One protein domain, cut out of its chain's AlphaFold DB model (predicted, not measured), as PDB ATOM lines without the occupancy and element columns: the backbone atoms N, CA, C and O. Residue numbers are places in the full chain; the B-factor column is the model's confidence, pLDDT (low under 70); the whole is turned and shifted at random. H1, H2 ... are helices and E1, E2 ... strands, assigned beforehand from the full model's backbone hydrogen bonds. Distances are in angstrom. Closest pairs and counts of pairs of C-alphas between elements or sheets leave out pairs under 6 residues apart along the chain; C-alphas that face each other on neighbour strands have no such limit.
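AT A GLANCE: This is residues 559 to 564 and 571 to 622 of the 1027 residues of a protein of Mesotoga sp. TolDC (UniProt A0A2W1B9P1). A strongly twisted wall of four strands has the short helix H2 over one face; H1 only grazes it, and residues 592 to 597 stick out beyond the hairpin E2-E3. The 58 printed residues run E1 H1 E2 E3 H2 E4, class mixed, with antiparallel sheet order E2, E3, E1, E4. The whole is compact, radius of gyration of the C-alphas 10.8 A, spans 32 by 24 by 17 A.

HOW THE PARTS SIT: Start at E1, residues 559 to 564; then H1, residues 571 to 575, only grazes the sheet. E2, residues 585 to 591, and E3, residues 598 to 603, form an antiparallel hairpin; find N 590 and O 599, 2.9 A apart, within hydrogen-bond range. E3 is antiparallel to E1, with N 562 and O 602 at 2.9 A. H2, residues 608 to 612, has a height over the sheet of 7.8 A. E4, residues 617 to 622, is antiparallel to E1, with N 563 and O 621 at 2.8 A. E3, H2 and E4 make a split strand-helix-strand unit, same-way strands with E1 between them, its crossover right-handed. Each O i to N i+4 pair in H1 and H2 is within range.

IN THESE COORDINATES: Find C-alpha 559 at (-0.142, 35.778, 30.367); E1 runs 14.9 A, E2 18.0 A, E3 16.8 A, and E4 14.1 A to C-alpha 622 at (-8.149, 34.782, 28.996).

THE WHOLE: Residues 565 to 570 are cut out, a 13.3 A gap between C-alphas 564 and 571. Residues 575, 577 to 582 and 592 to 594 are under pLDDT 70.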
ATOM      1  N   GLU A 559      -0.145  34.671  29.401       79.38
ATOM      2  CA  GLU A 559      -0.142  35.778  30.367       79.38
ATOM      3  C   GLU A 559      -0.163  37.147  29.663       79.38
ATOM      4  O   GLU A 559       0.561  37.381  28.691       79.38
ATOM      5  N   GLY A 560      -1.016  38.055  30.145       81.88
ATOM      6  CA  GLY A 560      -1.260  39.355  29.513       81.88
ATOM      7  C   GLY A 560      -2.060  39.336  28.199       81.88
ATOM      8  O   GLY A 560      -2.185  40.395  27.582       81.88
ATOM      9  N   GLU A 561      -2.612  38.200  27.749       89.56
ATOM     10  CA  GLU A 561      -3.480  38.132  26.559       89.56
ATOM     11  C   GLU A 561      -4.940  37.767  26.871       89.56
ATOM     12  O   GLU A 561      -5.245  36.806  27.584       89.56
ATOM     13  N   TYR A 562      -5.860  38.513  26.255       89.06
ATOM     14  CA  TYR A 562      -7.301  38.394  26.474       89.06
ATOM     15  C   TYR A 562      -8.079  38.391  25.160       89.06
ATOM     16  O   TYR A 562      -7.769  39.139  24.232       89.06
ATOM     17  N   ILE A 563      -9.137  37.585  25.098       90.25
ATOM     18  CA  ILE A 563     -10.100  37.562  23.999       90.25
ATOM     19  C   ILE A 563     -11.332  38.351  24.441       90.25
ATOM     20  O   ILE A 563     -12.002  37.998  25.409       90.25
ATOM     21  N   LEU A 564     -11.646  39.426  23.722       91.12
ATOM     22  CA  LEU A 564     -12.809  40.265  23.980       91.12
ATOM     23  C   LEU A 564     -13.858  40.009  22.907       91.12
ATOM     24  O   LEU A 564     -13.604  40.257  21.728       91.12
ATOM     25  N   ASP A 571     -15.980  50.736  16.861       72.69
ATOM     26  CA  ASP A 571     -16.404  51.552  17.993       72.69
ATOM     27  C   ASP A 571     -15.539  51.217  19.228       72.69
ATOM     28  O   ASP A 571     -14.949  52.126  19.813       72.69
ATOM     29  N   VAL A 572     -15.279  49.928  19.495       75.62
ATOM     30  CA  VAL A 572     -14.333  49.481  20.543       75.62
ATOM     31  C   VAL A 572     -12.901  49.979  20.290       75.62
ATOM     32  O   VAL A 572     -12.219  50.426  21.209       75.62
ATOM     33  N   GLU A 573     -12.437  49.996  19.038       80.50
ATOM     34  CA  GLU A 573     -11.111  50.527  18.680       80.50
ATOM     35  C   GLU A 573     -10.978  52.048  18.819       80.50
ATOM     36  O   GLU A 573      -9.859  52.574  18.856       80.50
ATOM     37  N   SER A 574     -12.099  52.771  18.858       72.62
ATOM     38  CA  SER A 574     -12.102  54.200  19.174       72.62
ATOM     39  C   SER A 574     -11.952  54.432  20.682       72.62
ATOM     40  O   SER A 574     -11.200  55.322  21.094       72.62
ATOM     41  N   ASP A 575     -12.536  53.548  21.492       67.38
ATOM     42  CA  ASP A 575     -12.439  53.577  22.951       67.38
ATOM     43  C   ASP A 575     -11.059  53.097  23.440       67.38
ATOM     44  O   ASP A 575     -10.452  53.765  24.274       67.38
ATOM     45  N   PHE A 576     -10.459  52.059  22.841       72.19
ATOM     46  CA  PHE A 576      -9.084  51.613  23.162       72.19
ATOM     47  C   PHE A 576      -8.017  52.713  22.990       72.19
ATOM     48  O   PHE A 576      -6.966  52.672  23.624       72.19
ATOM     49  N   LYS A 577      -8.267  53.722  22.142       62.81
ATOM     50  CA  LYS A 577      -7.353  54.864  21.932       62.81
ATOM     51  C   LYS A 577      -7.523  55.988  22.956       62.81
ATOM     52  O   LYS A 577      -6.717  56.918  22.964       62.81
ATOM     53  N   THR A 578      -8.577  55.947  23.771       62.06
ATOM     54  CA  THR A 578      -8.955  57.038  24.685       62.06
ATOM     55  C   THR A 578      -9.122  56.594  26.139       62.06
ATOM     56  O   THR A 578      -8.936  57.418  27.039       62.06
ATOM     57  N   ALA A 579      -9.399  55.313  26.379       55.97
ATOM     58  CA  ALA A 579      -9.503  54.712  27.698       55.97
ATOM     59  C   ALA A 579      -8.148  54.594  28.423       55.97
ATOM     60  O   ALA A 579      -7.065  54.734  27.846       55.97
ATOM     61  N   ALA A 580      -8.232  54.334  29.726       54.38
ATOM     62  CA  ALA A 580      -7.135  53.799  30.517       54.38
ATOM     63  C   ALA A 580      -7.509  52.361  30.924       54.38
ATOM     64  O   ALA A 580      -8.647  52.177  31.362       54.38
ATOM     65  N   PRO A 581      -6.589  51.381  30.851       55.03
ATOM     66  CA  PRO A 581      -5.161  51.528  30.528       55.03
ATOM     67  C   PRO A 581      -4.840  51.790  29.040       55.03
ATOM     68  O   PRO A 581      -5.654  51.548  28.156       55.03
ATOM     69  N   ARG A 582      -3.659  52.369  28.767       63.25
ATOM     70  CA  ARG A 582      -3.237  52.871  27.434       63.25
ATOM     71  C   ARG A 582      -2.387  51.881  26.623       63.25
ATOM     72  O   ARG A 582      -1.800  52.258  25.612       63.25
ATOM     73  N   ASP A 583      -2.273  50.650  27.089       75.81
ATOM     74  CA  ASP A 583      -1.357  49.611  26.611       75.81
ATOM     75  C   ASP A 583      -2.100  48.405  26.005       75.81
ATOM     76  O   ASP A 583      -1.584  47.293  26.004       75.81
ATOM     77  N   ILE A 584      -3.316  48.620  25.494       83.00
ATOM     78  CA  ILE A 584      -4.100  47.599  24.789       83.00
ATOM     79  C   ILE A 584      -3.601  47.483  23.338       83.00
ATOM     80  O   ILE A 584      -3.984  48.258  22.459       83.00
ATOM     81  N   GLU A 585      -2.738  46.502  23.078       86.62
ATOM     82  CA  GLU A 585      -2.305  46.102  21.735       86.62
ATOM     83  C   GLU A 585      -3.336  45.147  21.116       86.62
ATOM     84  O   GLU A 585      -3.666  44.126  21.709       86.62
ATOM     85  N   ILE A 586      -3.816  45.418  19.898       87.62
ATOM     86  CA  ILE A 586      -4.674  44.474  19.162       87.62
ATOM     87  C   ILE A 586      -3.797  43.484  18.400       87.62
ATOM     88  O   ILE A 586      -3.210  43.833  17.376       87.62
ATOM     89  N   VAL A 587      -3.773  42.236  18.864       88.69
ATOM     90  CA  VAL A 587      -3.012  41.144  18.247       88.69
ATOM     91  C   VAL A 587      -3.756  40.584  17.031       88.69
ATOM     92  O   VAL A 587      -3.160  40.365  15.976       88.69
ATOM     93  N   ARG A 588      -5.075  40.354  17.143       86.25
ATOM     94  CA  ARG A 588      -5.883  39.748  16.068       86.25
ATOM     95  C   ARG A 588      -7.363  40.127  16.161       86.25
ATOM     96  O   ARG A 588      -7.909  40.267  17.249       86.25
ATOM     97  N   ARG A 589      -8.031  40.218  15.006       89.31
ATOM     98  CA  ARG A 589      -9.502  40.245  14.887       89.31
ATOM     99  C   ARG A 589     -10.002  38.896  14.376       89.31
ATOM    100  O   ARG A 589      -9.346  38.276  13.536       89.31
ATOM    101  N   ILE A 590     -11.148  38.457  14.879       86.62
ATOM    102  CA  ILE A 590     -11.824  37.213  14.501       86.62
ATOM    103  C   ILE A 590     -13.298  37.563  14.279       86.62
ATOM    104  O   ILE A 590     -13.928  38.130  15.168       86.62
ATOM    105  N   GLU A 591     -13.838  37.256  13.105       89.44
ATOM    106  CA  GLU A 591     -15.245  37.488  12.758       89.44
ATOM    107  C   GLU A 591     -15.822  36.211  12.134       89.44
ATOM    108  O   GLU A 591     -15.125  35.527  11.378       89.44
ATOM    109  N   SER A 592     -17.059  35.855  12.482       66.00
ATOM    110  CA  SER A 592     -17.791  34.758  11.838       66.00
ATOM    111  C   SER A 592     -18.214  35.137  10.414       66.00
ATOM    112  O   SER A 592     -18.307  36.313  10.069       66.00
ATOM    113  N   ALA A 593     -18.484  34.145   9.560       58.22
ATOM    114  CA  ALA A 593     -18.791  34.383   8.143       58.22
ATOM    115  C   ALA A 593     -20.101  35.169   7.900       58.22
ATOM    116  O   ALA A 593     -20.263  35.776   6.843       58.22
ATOM    117  N   ASP A 594     -21.014  35.161   8.872       68.50
ATOM    118  CA  ASP A 594     -22.251  35.954   8.923       68.50
ATOM    119  C   ASP A 594     -22.064  37.348   9.561       68.50
ATOM    120  O   ASP A 594     -22.903  38.230   9.377       68.50
ATOM    121  N   GLY A 595     -20.954  37.578  10.273       70.69
ATOM    122  CA  GLY A 595     -20.683  38.801  11.025       70.69
ATOM    123  C   GLY A 595     -21.385  38.904  12.389       70.69
ATOM    124  O   GLY A 595     -21.311  39.965  13.012       70.69
ATOM    125  N   ASP A 596     -22.053  37.859  12.883       75.62
ATOM    126  CA  ASP A 596     -22.771  37.912  14.171       75.62
ATOM    127  C   ASP A 596     -21.844  37.762  15.394       75.62
ATOM    128  O   ASP A 596     -22.147  38.249  16.492       75.62
ATOM    129  N   LEU A 597     -20.681  37.130  15.221       77.56
ATOM    130  CA  LEU A 597     -19.651  36.993  16.246       77.56
ATOM    131  C   LEU A 597     -18.407  37.784  15.855       77.56
ATOM    132  O   LEU A 597     -17.764  37.495  14.849       77.56
ATOM    133  N   ARG A 598     -18.031  38.750  16.698       88.94
ATOM    134  CA  ARG A 598     -16.791  39.526  16.584       88.94
ATOM    135  C   ARG A 598     -15.976  39.385  17.858       88.94
ATOM    136  O   ARG A 598     -16.491  39.630  18.951       88.94
ATOM    137  N   PHE A 599     -14.702  39.047  17.709       92.12
ATOM    138  CA  PHE A 599     -13.742  38.977  18.804       92.12
ATOM    139  C   PHE A 599     -12.449  39.715  18.466       92.12
ATOM    140  O   PHE A 599     -11.978  39.697  17.324       92.12
ATOM    141  N   VAL A 600     -11.851  40.326  19.480       90.44
ATOM    142  CA  VAL A 600     -10.535  40.959  19.412       90.44
ATOM    143  C   VAL A 600      -9.634  40.269  20.428       90.44
ATOM    144  O   VAL A 600      -9.921  40.300  21.620       90.44
ATOM    145  N   LEU A 601      -8.553  39.646  19.959       92.19
ATOM    146  CA  LEU A 601      -7.449  39.231  20.819       92.19
ATOM    147  C   LEU A 601      -6.582  40.463  21.076       92.19
ATOM    148  O   LEU A 601      -6.083  41.072  20.120       92.19
ATOM    149  N   VAL A 602      -6.401  40.812  22.345       89.50
ATOM    150  CA  VAL A 602      -5.535  41.912  22.776       89.50
ATOM    151  C   VAL A 602      -4.440  41.422  23.709       89.50
ATOM    152  O   VAL A 602      -4.611  40.420  24.402       89.50
ATOM    153  N   ARG A 603      -3.347  42.180  23.761       90.81
ATOM    154  CA  ARG A 603      -2.293  42.053  24.764       90.81
ATOM    155  C   ARG A 603      -2.233  43.330  25.596       90.81
ATOM    156  O   ARG A 603      -2.292  44.419  25.031       90.81
ATOM    157  N   THR A 604      -2.169  43.205  26.920       86.19
ATOM    158  CA  THR A 604      -2.155  44.339  27.860       86.19
ATOM    159  C   THR A 604      -1.745  43.906  29.271       86.19
ATOM    160  O   THR A 604      -1.856  42.740  29.637       86.19
ATOM    161  N   THR A 605      -1.314  44.864  30.088       84.38
ATOM    162  CA  THR A 605      -1.149  44.738  31.543       84.38
ATOM    163  C   THR A 605      -2.444  45.005  32.330       84.38
ATOM    164  O   THR A 605      -2.448  44.873  33.552       84.38
ATOM    165  N   SER A 606      -3.542  45.361  31.646       81.38
ATOM    166  CA  SER A 606      -4.876  45.539  32.243       81.38
ATOM    167  C   SER A 606      -5.421  44.241  32.845       81.38
ATOM    168  O   SER A 606      -5.229  43.161  32.282       81.38
ATOM    169  N   ASP A 607      -6.186  44.345  33.934       82.19
ATOM    170  CA  ASP A 607      -6.973  43.217  34.441       82.19
ATOM    171  C   ASP A 607      -8.296  43.027  33.665       82.19
ATOM    172  O   ASP A 607      -8.753  43.905  32.925       82.19
ATOM    173  N   MET A 608      -8.939  41.866  33.837       80.19
ATOM    174  CA  MET A 608     -10.199  41.561  33.144       80.19
ATOM    175  C   MET A 608     -11.327  42.549  33.471       80.19
ATOM    176  O   MET A 608     -12.094  42.882  32.574       80.19
ATOM    177  N   LYS A 609     -11.416  43.071  34.702       80.94
ATOM    178  CA  LYS A 609     -12.484  44.009  35.096       80.94
ATOM    179  C   LYS A 609     -12.317  45.361  34.410       80.94
ATOM    180  O   LYS A 609     -13.305  46.008  34.065       80.94
ATOM    181  N   GLN A 610     -11.074  45.791  34.195       81.31
ATOM    182  CA  GLN A 610     -10.772  46.982  33.404       81.31
ATOM    183  C   GLN A 610     -11.218  46.791  31.951       81.31
ATOM    184  O   GLN A 610     -11.894  47.665  31.411       81.31
ATOM    185  N   LEU A 611     -10.930  45.634  31.348       82.06
ATOM    186  CA  LEU A 611     -11.345  45.310  29.978       82.06
ATOM    187  C   LEU A 611     -12.869  45.159  29.822       82.06
ATOM    188  O   LEU A 611     -13.431  45.644  28.842       82.06
ATOM    189  N   GLU A 612     -13.550  44.553  30.797       85.44
ATOM    190  CA  GLU A 612     -15.017  44.432  30.849       85.44
ATOM    191  C   GLU A 612     -15.724  45.792  30.963       85.44
ATOM    192  O   GLU A 612     -16.875  45.927  30.552       85.44
ATOM    193  N   SER A 613     -15.047  46.814  31.502       81.44
ATOM    194  CA  SER A 613     -15.604  48.165  31.651       81.44
ATOM    195  C   SER A 613     -15.584  49.008  30.366       81.44
ATOM    196  O   SER A 613     -16.146  50.106  30.343       81.44
ATOM    197  N   LEU A 614     -14.945  48.520  29.298       80.62
ATOM    198  CA  LEU A 614     -14.792  49.250  28.040       80.62
ATOM    199  C   LEU A 614     -16.078  49.205  27.204       80.62
ATOM    200  O   LEU A 614     -16.702  48.162  27.011       80.62
ATOM    201  N   SER A 615     -16.469  50.360  26.665       80.81
ATOM    202  CA  SER A 615     -17.674  50.477  25.843       80.81
ATOM    203  C   SER A 615     -17.565  49.610  24.578       80.81
ATOM    204  O   SER A 615     -16.524  49.536  23.929       80.81
ATOM    205  N   GLY A 616     -18.644  48.886  24.269       78.31
ATOM    206  CA  GLY A 616     -18.716  47.938  23.153       78.31
ATOM    207  C   GLY A 616     -18.091  46.556  23.407       78.31
ATOM    208  O   GLY A 616     -18.278  45.664  22.574       78.31
ATOM    209  N   VAL A 617     -17.422  46.334  24.543       86.12
ATOM    210  CA  VAL A 617     -17.044  44.989  25.002       86.12
ATOM    211  C   VAL A 617     -18.280  44.297  25.582       86.12
ATOM    212  O   VAL A 617     -19.015  44.861  26.386       86.12
ATOM    213  N   LEU A 618     -18.537  43.070  25.131       86.00
ATOM    214  CA  LEU A 618     -19.679  42.245  25.536       86.00
ATOM    215  C   LEU A 618     -19.280  41.141  26.524       86.00
ATOM    216  O   LEU A 618     -20.113  40.687  27.303       86.00
ATOM    217  N   ASN A 619     -18.036  40.666  26.446       86.75
ATOM    218  CA  ASN A 619     -17.465  39.648  27.325       86.75
ATOM    219  C   ASN A 619     -15.932  39.642  27.187       86.75
ATOM    220  O   ASN A 619     -15.425  39.967  26.111       86.75
ATOM    221  N   VAL A 620     -15.214  39.243  28.239       87.81
ATOM    222  CA  VAL A 620     -13.752  39.078  28.246       87.81
ATOM    223  C   VAL A 620     -13.408  37.682  28.758       87.81
ATOM    224  O   VAL A 620     -13.958  37.232  29.760       87.81
ATOM    225  N   SER A 621     -12.461  37.010  28.108       82.12
ATOM    226  CA  SER A 621     -11.838  35.774  28.592       82.12
ATOM    227  C   SER A 621     -10.315  35.838  28.453       82.12
ATOM    228  O   SER A 621      -9.778  36.649  27.697       82.12
ATOM    229  N   ARG A 622      -9.593  34.990  29.195       84.69
ATOM    230  CA  ARG A 622      -8.149  34.782  28.996       84.69
ATOM    231  C   ARG A 622      -7.903  34.017  27.691       84.69
ATOM    232  O   ARG A 622      -8.742  33.214  27.283       84.69
TER     233      ARG A 622